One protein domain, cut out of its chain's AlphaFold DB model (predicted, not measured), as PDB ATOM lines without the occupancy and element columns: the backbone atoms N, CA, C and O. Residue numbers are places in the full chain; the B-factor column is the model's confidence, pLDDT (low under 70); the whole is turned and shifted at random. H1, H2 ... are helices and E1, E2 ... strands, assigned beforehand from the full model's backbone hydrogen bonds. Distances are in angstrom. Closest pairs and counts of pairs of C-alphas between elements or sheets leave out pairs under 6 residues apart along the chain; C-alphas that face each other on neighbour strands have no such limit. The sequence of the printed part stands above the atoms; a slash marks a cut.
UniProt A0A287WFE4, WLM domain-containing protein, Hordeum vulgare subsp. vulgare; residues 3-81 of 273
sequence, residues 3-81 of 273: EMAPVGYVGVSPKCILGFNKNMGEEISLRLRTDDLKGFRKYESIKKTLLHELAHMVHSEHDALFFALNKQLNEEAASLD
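Overview. This is residues 3 to 81 of the 273 residues of the protein "WLM domain-containing protein" of Hordeum vulgare subsp. vulgare (UniProt A0A287WFE4). A small hairpin of two short strands, E1 and E2, packs on one side of helix H1, and the longer helix H2 folds back over the other side of H1, which puts H1 in the middle of the three parts. Two long stretches with no named element, residues 3 to 18 and 31 to 42, lie largely at the strand end, away from H2. The printed part has 79 residues, with two named strands and two named helices in the order E1, E2, H1, H2; the sheet has the order E1 - E2 and is antiparallel. The class is mixed, helices and strands, though under half of the residues, 37 of 79, are in named elements. The whole is compact, with a radius of gyration of the C-alphas of 13.2 A and spans of 34 by 27 by 24 A.

Along the chain. The printed part begins with residues 3 to 18, which hold no named element. E1 is residues 19 to 22, from C-alpha 19 at (22.768, 9.582, -1.868). E2 is residues 27 to 30. Residues 31 to 42 lead to H1, residues 43 to 55, which begins with C-alpha 43 at (30.014, 13.252, 9.042) and is 18.5 A from first to last C-alpha. H2, residues 64 to 79, is 22.6 A from first to last C-alpha and ends with C-alpha 79 at (43.496, 19.026, 2.000).

Arrangement. E1 and E2 form an antiparallel hairpin, with 171 degrees between their directions. The C-alphas of Gly 19 and Leu 30 face each other at 4.4 A. N 20 and O 29, and N 29 and O 20, are within hydrogen-bond range, each pair at 2.9 A. The closest C-alphas of E1 and H1 are those of Asn 21 and Glu 53, 5.4 A apart. For E2 and H1 they are those of Ile 28 and Glu 53, 6.9 A apart. H1 and H2 form a helical hairpin and touch, the closest C-alphas being those of Ala 55 and Asn 70 at 5.6 A. They run opposite ways at a steep tilt of 43 degrees. H2 is apart from E1 and from E2. In H1 and H2 every O i to N i+4 pair is within hydrogen-bond range.

Size, cuts and confidence. The outline is rounded, and the two C-alphas farthest apart, those of Lys 38 and Leu 65, are 37.0 A from each other. The printed part has no cut. The link from E1 to E2 is tight, the link from H1 to H2 is short with 8 residues, and the link from E2 to H1 is long with 12. The mean pLDDT of the printed part is 93.7, and no printed residue is under 70.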
ATOM      1  N   GLU A   3      17.347  16.144   2.300       95.19
ATOM      2  CA  GLU A   3      17.461  14.887   3.062       95.19
ATOM      3  C   GLU A   3      16.517  13.835   2.452       95.19
ATOM      4  O   GLU A   3      15.338  14.120   2.248       95.19
ATOM      5  N   MET A   4      17.009  12.618   2.188       93.25
ATOM      6  CA  MET A   4      16.158  11.465   1.850       93.25
ATOM      7  C   MET A   4      15.889  10.590   3.080       93.25
ATOM      8  O   MET A   4      16.749  10.426   3.950       93.25
ATOM      9  N   ALA A   5      14.699   9.988   3.132       88.50
ATOM     10  CA  ALA A   5      14.324   9.062   4.194       88.50
ATOM     11  C   ALA A   5      15.219   7.799   4.196       88.50
ATOM     12  O   ALA A   5      15.603   7.313   3.127       88.50
ATOM     13  N   PRO A   6      15.537   7.220   5.370       84.50
ATOM     14  CA  PRO A   6      16.323   5.994   5.454       84.50
ATOM     15  C   PRO A   6      15.496   4.762   5.043       84.50
ATOM     16  O   PRO A   6      14.875   4.107   5.874       84.50
ATOM     17  N   VAL A   7      15.499   4.433   3.749       83.50
ATOM     18  CA  VAL A   7      14.830   3.238   3.197       83.50
ATOM     19  C   VAL A   7      15.789   2.041   3.169       83.50
ATOM     20  O   VAL A   7      16.900   2.145   2.643       83.50
ATOM     21  N   GLY A   8      15.365   0.901   3.722       82.00
ATOM     22  CA  GLY A   8      16.169  -0.328   3.817       82.00
ATOM     23  C   GLY A   8      17.314  -0.243   4.837       82.00
ATOM     24  O   GLY A   8      17.731   0.844   5.225       82.00
ATOM     25  N   TYR A   9      17.840  -1.387   5.264       81.62
ATOM     26  CA  TYR A   9      18.901  -1.491   6.274       81.62
ATOM     27  C   TYR A   9      20.291  -1.614   5.635       81.62
ATOM     28  O   TYR A   9      20.476  -2.388   4.691       81.62
ATOM     29  N   VAL A  10      21.285  -0.887   6.158       80.62
ATOM     30  CA  VAL A  10      22.678  -0.970   5.669       80.62
ATOM     31  C   VAL A  10      23.230  -2.381   5.866       80.62
ATOM     32  O   VAL A  10      23.247  -2.886   6.984       80.62
ATOM     33  N   GLY A  11      23.713  -3.005   4.788       80.69
ATOM     34  CA  GLY A  11      24.342  -4.332   4.837       80.69
ATOM     35  C   GLY A  11      23.385  -5.505   5.083       80.69
ATOM     36  O   GLY A  11      23.851  -6.632   5.198       80.69
ATOM     37  N   VAL A  12      22.070  -5.261   5.150       86.06
ATOM     38  CA  VAL A  12      21.041  -6.308   5.319       86.06
ATOM     39  C   VAL A  12      19.999  -6.258   4.199       86.06
ATOM     40  O   VAL A  12      19.538  -7.297   3.738       86.06
ATOM     41  N   SER A  13      19.628  -5.068   3.714       85.50
ATOM     42  CA  SER A  13      18.778  -4.941   2.525       85.50
ATOM     43  C   SER A  13      19.616  -5.007   1.238       85.50
ATOM     44  O   SER A  13      20.653  -4.345   1.173       85.50
ATOM     45  N   PRO A  14      19.152  -5.706   0.179       80.38
ATOM     46  CA  PRO A  14      19.923  -5.919  -1.056       80.38
ATOM     47  C   PRO A  14      20.192  -4.631  -1.852       80.38
ATOM     48  O   PRO A  14      21.065  -4.600  -2.716       80.38
ATOM     49  N   LYS A  15      19.466  -3.546  -1.561       77.94
ATOM     50  CA  LYS A  15      19.745  -2.202  -2.072       77.94
ATOM     51  C   LYS A  15      19.580  -1.195  -0.934       77.94
ATOM     52  O   LYS A  15      18.486  -1.036  -0.399       77.94
ATOM     53  N   CYS A  16      20.663  -0.511  -0.571       86.44
ATOM     54  CA  CYS A  16      20.670   0.552   0.435       86.44
ATOM     55  C   CYS A  16      21.262   1.820  -0.191       86.44
ATOM     56  O   CYS A  16      22.478   1.952  -0.306       86.44
ATOM     57  N   ILE A  17      20.402   2.744  -0.628       91.12
ATOM     58  CA  ILE A  17      20.844   4.044  -1.152       91.12
ATOM     59  C   ILE A  17      21.236   4.987  -0.007       91.12
ATOM     60  O   ILE A  17      20.609   4.992   1.060       91.12
ATOM     61  N   LEU A  18      22.298   5.764  -0.237       94.56
ATOM     62  CA  LEU A  18      22.867   6.732   0.711       94.56
ATOM     63  C   LEU A  18      22.847   8.170   0.171       94.56
ATOM     64  O   LEU A  18      22.776   9.116   0.957       94.56
ATOM     65  N   GLY A  19      22.894   8.325  -1.148       95.56
ATOM     66  CA  GLY A  19      22.768   9.582  -1.868       95.56
ATOM     67  C   GLY A  19      22.067   9.358  -3.206       95.56
ATOM     68  O   GLY A  19      21.783   8.214  -3.578       95.56
ATOM     69  N   PHE A  20      21.702  10.457  -3.861       95.75
ATOM     70  CA  PHE A  20      21.196  10.475  -5.230       95.75
ATOM     71  C   PHE A  20      21.391  11.865  -5.850       95.75
ATOM     72  O   PHE A  20      20.914  12.859  -5.295       95.75
ATOM     73  N   ASN A  21      22.044  11.926  -7.011       97.06
ATOM     74  CA  ASN A  21      22.103  13.102  -7.872       97.06
ATOM     75  C   ASN A  21      21.028  13.030  -8.973       97.06
ATOM     76  O   ASN A  21      21.033  12.139  -9.823       97.06
ATOM     77  N   LYS A  22      20.129  14.013  -8.977       96.62
ATOM     78  CA  LYS A  22      19.129  14.255 -10.014       96.62
ATOM     79  C   LYS A  22      19.664  15.259 -11.038       96.62
ATOM     80  O   LYS A  22      20.078  16.362 -10.677       96.62
ATOM     81  N   ASN A  23      19.555  14.907 -12.322       95.81
ATOM     82  CA  ASN A  23      19.804  15.792 -13.468       95.81
ATOM     83  C   ASN A  23      21.151  16.544 -13.395       95.81
ATOM     84  O   ASN A  23      21.201  17.759 -13.566       95.81
ATOM     85  N   MET A  24      22.243  15.812 -13.134       95.19
ATOM     86  CA  MET A  24      23.625  16.328 -13.113       95.19
ATOM     87  C   MET A  24      23.843  17.519 -12.153       95.19
ATOM     88  O   MET A  24      24.700  18.368 -12.388       95.19
ATOM     89  N   GLY A  25      23.095  17.578 -11.046       95.12
ATOM     90  CA  GLY A  25      23.258  18.569  -9.977       95.12
ATOM     91  C   GLY A  25      22.073  19.510  -9.746       95.12
ATOM     92  O   GLY A  25      22.173  20.373  -8.875       95.12
ATOM     93  N   GLU A  26      20.949  19.343 -10.455       97.06
ATOM     94  CA  GLU A  26      19.690  20.056 -10.160       97.06
ATOM     95  C   GLU A  26      19.272  19.844  -8.696       97.06
ATOM     96  O   GLU A  26      18.948  20.786  -7.969       97.06
ATOM     97  N   GLU A  27      19.332  18.591  -8.238       97.25
ATOM     98  CA  GLU A  27      19.079  18.232  -6.851       97.25
ATOM     99  C   GLU A  27      19.973  17.069  -6.412       97.25
ATOM    100  O   GLU A  27      19.945  15.993  -6.996       97.25
ATOM    101  N   ILE A  28      20.736  17.270  -5.337       97.50
ATOM    102  CA  ILE A  28      21.416  16.186  -4.620       97.50
ATOM    103  C   ILE A  28      20.655  15.907  -3.323       97.50
ATOM    104  O   ILE A  28      20.526  16.797  -2.472       97.50
ATOM    105  N   SER A  29      20.172  14.680  -3.159       97.06
ATOM    106  CA  SER A  29      19.546  14.187  -1.930       97.06
ATOM    107  C   SER A  29      20.518  13.287  -1.166       97.06
ATOM    108  O   SER A  29      21.174  12.445  -1.774       97.06
ATOM    109  N   LEU A  30      20.600  13.413   0.164       97.12
ATOM    110  CA  LEU A  30      21.455  12.567   1.013       97.12
ATOM    111  C   LEU A  30      20.689  11.947   2.181       97.12
ATOM    112  O   LEU A  30      19.851  12.587   2.815       97.12
ATOM    113  N   ARG A  31      21.021  10.704   2.521       95.62
ATOM    114  CA  ARG A  31      20.516  10.005   3.703       95.62
ATOM    115  C   ARG A  31      21.337  10.424   4.918       95.62
ATOM    116  O   ARG A  31      22.404   9.873   5.175       95.62
ATOM    117  N   LEU A  32      20.848  11.401   5.677       95.94
ATOM    118  CA  LEU A  32      21.580  11.934   6.834       95.94
ATOM    119  C   LEU A  32      21.439  11.057   8.092       95.94
ATOM    120  O   LEU A  32      22.322  11.068   8.952       95.94
ATOM    121  N   ARG A  33      20.355  10.277   8.203       94.62
ATOM    122  CA  ARG A  33      19.993   9.506   9.408       94.62
ATOM    123  C   ARG A  33      20.448   8.051   9.413       94.62
ATOM    124  O   ARG A  33      20.615   7.417   8.366       94.62
ATOM    125  N   THR A  34      20.612   7.518  10.621       92.75
ATOM    126  CA  THR A  34      20.655   6.074  10.874       92.75
ATOM    127  C   THR A  34      19.287   5.441  10.630       92.75
ATOM    128  O   THR A  34      18.269   6.126  10.520       92.75
ATOM    129  N   ASP A  35      19.270   4.118  10.532       90.12
ATOM    130  CA  ASP A  35      18.099   3.368  10.068       90.12
ATOM    131  C   ASP A  35      16.984   3.358  11.132       90.12
ATOM    132  O   ASP A  35      15.805   3.366  10.798       90.12
ATOM    133  N   ASP A  36      17.350   3.513  12.411       88.69
ATOM    134  CA  ASP A  36      16.433   3.753  13.533       88.69
ATOM    135  C   ASP A  36      15.769   5.146  13.552       88.69
ATOM    136  O   ASP A  36      15.030   5.438  14.493       88.69
ATOM    137  N   LEU A  37      16.115   6.061  12.632       89.50
ATOM    138  CA  LEU A  37      15.782   7.506  12.628       89.50
ATOM    139  C   LEU A  37      16.292   8.344  13.828       89.50
ATOM    140  O   LEU A  37      16.357   9.574  13.726       89.50
ATOM    141  N   LYS A  38      16.679   7.694  14.936       91.69
ATOM    142  CA  LYS A  38      17.114   8.283  16.222       91.69
ATOM    143  C   LYS A  38      18.415   9.089  16.161       91.69
ATOM    144  O   LYS A  38      18.657   9.889  17.059       91.69
ATOM    145  N   GLY A  39      19.271   8.862  15.163       93.31
ATOM    146  CA  GLY A  39      20.602   9.464  15.087       93.31
ATOM    147  C   GLY A  39      21.017   9.851  13.671       93.31
ATOM    148  O   GLY A  39      20.367   9.498  12.689       93.31
ATOM    149  N   PHE A  40      22.131  10.574  13.577       95.44
ATOM    150  CA  PHE A  40      22.763  10.953  12.314       95.44
ATOM    151  C   PHE A  40      23.940  10.031  11.985       95.44
ATOM    152  O   PHE A  40      24.577   9.459  12.871       95.44
ATOM    153  N   ARG A  41      24.246   9.892  10.694       94.88
ATOM    154  CA  ARG A  41      25.429   9.167  10.215       94.88
ATOM    155  C   ARG A  41      26.700   9.971  10.490       94.88
ATOM    156  O   ARG A  41      26.672  11.194  10.604       94.88
ATOM    157  N   LYS A  42      27.841   9.276  10.573       95.56
ATOM    158  CA  LYS A  42      29.158   9.910  10.756       95.56
ATOM    159  C   LYS A  42      29.403  10.930   9.638       95.56
ATOM    160  O   LYS A  42      29.280  10.575   8.465       95.56
ATOM    161  N   TYR A  43      29.800  12.154   9.995       94.94
ATOM    162  CA  TYR A  43      30.014  13.252   9.042       94.94
ATOM    163  C   TYR A  43      30.935  12.859   7.876       94.94
ATOM    164  O   TYR A  43      30.612  13.135   6.726       94.94
ATOM    165  N   GLU A  44      32.023  12.133   8.142       94.56
ATOM    166  CA  GLU A  44      32.945  11.648   7.104       94.56
ATOM    167  C   GLU A  44      32.278  10.718   6.080       94.56
ATOM    168  O   GLU A  44      32.614  10.761   4.899       94.56
ATOM    169  N   SER A  45      31.312   9.897   6.509       95.06
ATOM    170  CA  SER A  45      30.537   9.035   5.611       95.06
ATOM    171  C   SER A  45      29.612   9.867   4.730       95.06
ATOM    172  O   SER A  45      29.560   9.631   3.530       95.06
ATOM    173  N   ILE A  46      28.922  10.857   5.308       96.06
ATOM    174  CA  ILE A  46      28.040  11.772   4.568       96.06
ATOM    175  C   ILE A  46      28.862  12.595   3.563       96.06
ATOM    176  O   ILE A  46      28.462  12.734   2.412       96.06
ATOM    177  N   LYS A  47      30.044  13.084   3.966       96.06
ATOM    178  CA  LYS A  47      30.990  13.810   3.108       96.06
ATOM    179  C   LYS A  47      31.463  12.948   1.934       96.06
ATOM    180  O   LYS A  47      31.406  13.411   0.802       96.06
ATOM    181  N   LYS A  48      31.858  11.692   2.173       96.69
ATOM    182  CA  LYS A  48      32.240  10.750   1.102       96.69
ATOM    183  C   LYS A  48      31.096  10.491   0.119       96.69
ATOM    184  O   LYS A  48      31.330  10.518  -1.085       96.69
ATOM    185  N   THR A  49      29.867  10.302   0.607       97.00
ATOM    186  CA  THR A  49      28.686  10.168  -0.260       97.00
ATOM    187  C   THR A  49      28.424  11.449  -1.055       97.00
ATOM    188  O   THR A  49      28.235  11.371  -2.259       97.00
ATOM    189  N   LEU A  50      28.505  12.637  -0.446       97.44
ATOM    190  CA  LEU A  50      28.342  13.906  -1.168       97.44
ATOM    191  C   LEU A  50      29.356  14.069  -2.313       97.44
ATOM    192  O   LEU A  50      28.978  14.511  -3.390       97.44
ATOM    193  N   LEU A  51      30.623  13.702  -2.109       97.94
ATOM    194  CA  LEU A  51      31.648  13.793  -3.158       97.94
ATOM    195  C   LEU A  51      31.406  12.787  -4.302       97.94
ATOM    196  O   LEU A  51      31.647  13.120  -5.461       97.94
ATOM    197  N   HIS A  52      30.842  11.613  -3.996       97.62
ATOM    198  CA  HIS A  52      30.354  10.647  -4.989       97.62
ATOM    199  C   HIS A  52      29.184  11.227  -5.811       97.62
ATOM    200  O   HIS A  52      29.239  11.222  -7.038       97.62
ATOM    201  N   GLU A  53      28.177  11.827  -5.160       97.56
ATOM    202  CA  GLU A  53      27.072  12.502  -5.863       97.56
ATOM    203  C   GLU A  53      27.545  13.716  -6.685       97.56
ATOM    204  O   GLU A  53      26.987  13.997  -7.742       97.56
ATOM    205  N   LEU A  54      28.583  14.437  -6.248       97.62
ATOM    206  CA  LEU A  54      29.161  15.554  -7.007       97.62
ATOM    207  C   LEU A  54      29.940  15.077  -8.244       97.62
ATOM    208  O   LEU A  54      29.861  15.721  -9.288       97.62
ATOM    209  N   ALA A  55      30.622  13.928  -8.189       97.94
ATOM    210  CA  ALA A  55      31.218  13.316  -9.382       97.94
ATOM    211  C   ALA A  55      30.147  12.916 -10.425       97.94
ATOM    212  O   ALA A  55      30.380  13.041 -11.630       97.94
ATOM    213  N   HIS A  56      28.933  12.565  -9.977       97.75
ATOM    214  CA  HIS A  56      27.757  12.370 -10.839       97.75
ATOM    215  C   HIS A  56      27.189  13.658 -11.473       97.75
ATOM    216  O   HIS A  56      26.198  13.588 -12.193       97.75
ATOM    217  N   MET A  57      27.805  14.831 -11.280       97.12
ATOM    218  CA  MET A  57      27.545  16.012 -12.124       97.12
ATOM    219  C   MET A  57      28.310  15.977 -13.461       97.12
ATOM    220  O   MET A  57      28.016  16.771 -14.350       97.12
ATOM    221  N   VAL A  58      29.309  15.092 -13.597       97.38
ATOM    222  CA  VAL A  58      30.208  15.013 -14.766       97.38
ATOM    223  C   VAL A  58      30.205  13.618 -15.399       97.38
ATOM    224  O   VAL A  58      30.291  13.495 -16.620       97.38
ATOM    225  N   HIS A  59      30.091  12.561 -14.588       97.06
ATOM    226  CA  HIS A  59      30.118  11.172 -15.045       97.06
ATOM    227  C   HIS A  59      28.928  10.391 -14.471       97.06
ATOM    228  O   HIS A  59      28.866  10.137 -13.269       97.06
ATOM    229  N   SER A  60      27.970  10.018 -15.324       95.69
ATOM    230  CA  SER A  60      26.752   9.298 -14.916       95.69
ATOM    231  C   SER A  60      27.020   7.855 -14.484       95.69
ATOM    232  O   SER A  60      26.408   7.376 -13.534       95.69
ATOM    233  N   GLU A  61      27.925   7.164 -15.178       96.75
ATOM    234  CA  GLU A  61      28.256   5.755 -14.942       96.75
ATOM    235  C   GLU A  61      29.515   5.622 -14.071       96.75
ATOM    236  O   GLU A  61      30.360   6.522 -14.021       96.75
ATOM    237  N   HIS A  62      29.645   4.501 -13.354       96.94
ATOM    238  CA  HIS A  62      30.756   4.231 -12.428       96.94
ATOM    239  C   HIS A  62      32.026   3.765 -13.157       96.94
ATOM    240  O   HIS A  62      32.595   2.717 -12.860       96.94
ATOM    241  N   ASP A  63      32.470   4.567 -14.120       97.44
ATOM    242  CA  ASP A  63      33.658   4.331 -14.938       97.44
ATOM    243  C   ASP A  63      34.975   4.648 -14.213       97.44
ATOM    244  O   ASP A  63      35.029   5.354 -13.204       97.44
ATOM    245  N   ALA A  64      36.094   4.233 -14.815       97.88
ATOM    246  CA  ALA A  64      37.436   4.637 -14.386       97.88
ATOM    247  C   ALA A  64      37.605   6.171 -14.279       97.88
ATOM    248  O   ALA A  64      38.312   6.648 -13.389       97.88
ATOM    249  N   LEU A  65      36.928   6.949 -15.138       97.75
ATOM    250  CA  LEU A  65      36.913   8.418 -15.073       97.75
ATOM    251  C   LEU A  65      36.141   8.935 -13.849       97.75
ATOM    252  O   LEU A  65      36.635   9.812 -13.140       97.75
ATOM    253  N   PHE A  66      34.981   8.342 -13.542       98.38
ATOM    254  CA  PHE A  66      34.226   8.639 -12.325       98.38
ATOM    255  C   PHE A  66      35.065   8.361 -11.072       98.38
ATOM    256  O   PHE A  66      35.155   9.209 -10.183       98.38
ATOM    257  N   PHE A  67      35.727   7.201 -11.003       97.88
ATOM    258  CA  PHE A  67      36.567   6.852  -9.857       97.88
ATOM    259  C   PHE A  67      37.791   7.767  -9.720       97.88
ATOM    260  O   PHE A  67      38.142   8.125  -8.594       97.88
ATOM    261  N   ALA A  68      38.403   8.198 -10.828       98.31
ATOM    262  CA  ALA A  68      39.484   9.181 -10.809       98.31
ATOM    263  C   ALA A  68      39.014  10.542 -10.261       98.31
ATOM    264  O   ALA A  68      39.634  11.070  -9.336       98.31
ATOM    265  N   LEU A  69      37.887  11.067 -10.758       98.31
ATOM    266  CA  LEU A  69      37.309  12.335 -10.298       98.31
ATOM    267  C   LEU A  69      36.886  12.269  -8.822       98.31
ATOM    268  O   LEU A  69      37.268  13.126  -8.028       98.31
ATOM    269  N   ASN A  70      36.149  11.232  -8.421       97.94
ATOM    270  CA  ASN A  70      35.727  11.038  -7.033       97.94
ATOM    271  C   ASN A  70      36.936  10.900  -6.086       97.94
ATOM    272  O   ASN A  70      36.924  11.450  -4.982       97.94
ATOM    273  N   LYS A  71      38.015  10.225  -6.513       97.94
ATOM    274  CA  LYS A  71      39.271  10.166  -5.750       97.94
ATOM    275  C   LYS A  71      39.885  11.560  -5.580       97.94
ATOM    276  O   LYS A  71      40.147  11.948  -4.443       97.94
ATOM    277  N   GLN A  72      40.061  12.313  -6.669       98.25
ATOM    278  CA  GLN A  72      40.605  13.675  -6.632       98.25
ATOM    279  C   GLN A  72      39.790  14.576  -5.690       98.25
ATOM    280  O   GLN A  72      40.355  15.205  -4.798       98.25
ATOM    281  N   LEU A  73      38.458  14.563  -5.808       97.81
ATOM    282  CA  LEU A  73      37.555  15.323  -4.939       97.81
ATOM    283  C   LEU A  73      37.703  14.949  -3.452       97.81
ATOM    284  O   LEU A  73      37.600  15.818  -2.588       97.81
ATOM    285  N   ASN A  74      37.970  13.679  -3.129       96.88
ATOM    286  CA  ASN A  74      38.233  13.244  -1.752       96.88
ATOM    287  C   ASN A  74      39.604  13.704  -1.230       96.88
ATOM    288  O   ASN A  74      39.707  14.067  -0.058       96.88
ATOM    289  N   GLU A  75      40.637  13.723  -2.075       96.56
ATOM    290  CA  GLU A  75      41.978  14.211  -1.723       96.56
ATOM    291  C   GLU A  75      41.980  15.740  -1.528       96.56
ATOM    292  O   GLU A  75      42.440  16.237  -0.495       96.56
ATOM    293  N   GLU A  76      41.360  16.492  -2.441       96.50
ATOM    294  CA  GLU A  76      41.171  17.944  -2.325       96.50
ATOM    295  C   GLU A  76      40.333  18.314  -1.095       96.50
ATOM    296  O   GLU A  76      40.741  19.161  -0.296       96.50
ATOM    297  N   ALA A  77      39.201  17.641  -0.866       94.62
ATOM    298  CA  ALA A  77      38.349  17.904   0.292       94.62
ATOM    299  C   ALA A  77      38.968  17.458   1.632       94.62
ATOM    300  O   ALA A  77      38.462  17.854   2.688       94.62
ATOM    301  N   ALA A  78      40.025  16.639   1.626       92.25
ATOM    302  CA  ALA A  78      40.834  16.334   2.807       92.25
ATOM    303  C   ALA A  78      41.938  17.381   3.040       92.25
ATOM    304  O   ALA A  78      42.218  17.717   4.188       92.25
ATOM    305  N   SER A  79      42.519  17.927   1.965       91.31
ATOM    306  CA  SER A  79      43.496  19.026   2.000       91.31
ATOM    307  C   SER A  79      42.868  20.350   2.461       91.31
ATOM    308  O   SER A  79      43.399  21.036   3.332       91.31
ATOM    309  N   LEU A  80      41.674  20.670   1.950       89.62
ATOM    310  CA  LEU A  80      40.883  21.862   2.289       89.62
ATOM    311  C   LEU A  80      40.106  21.734   3.618       89.62
ATOM    312  O   LEU A  80      39.179  22.503   3.886       89.62
ATOM    313  N   ASP A  81      40.449  20.761   4.464       87.75
ATOM    314  CA  ASP A  81      39.821  20.582   5.769       87.75
ATOM    315  C   ASP A  81      40.298  21.661   6.754       87.75
ATOM    316  O   ASP A  81      41.336  21.535   7.408       87.75
TER     317      ASP A  81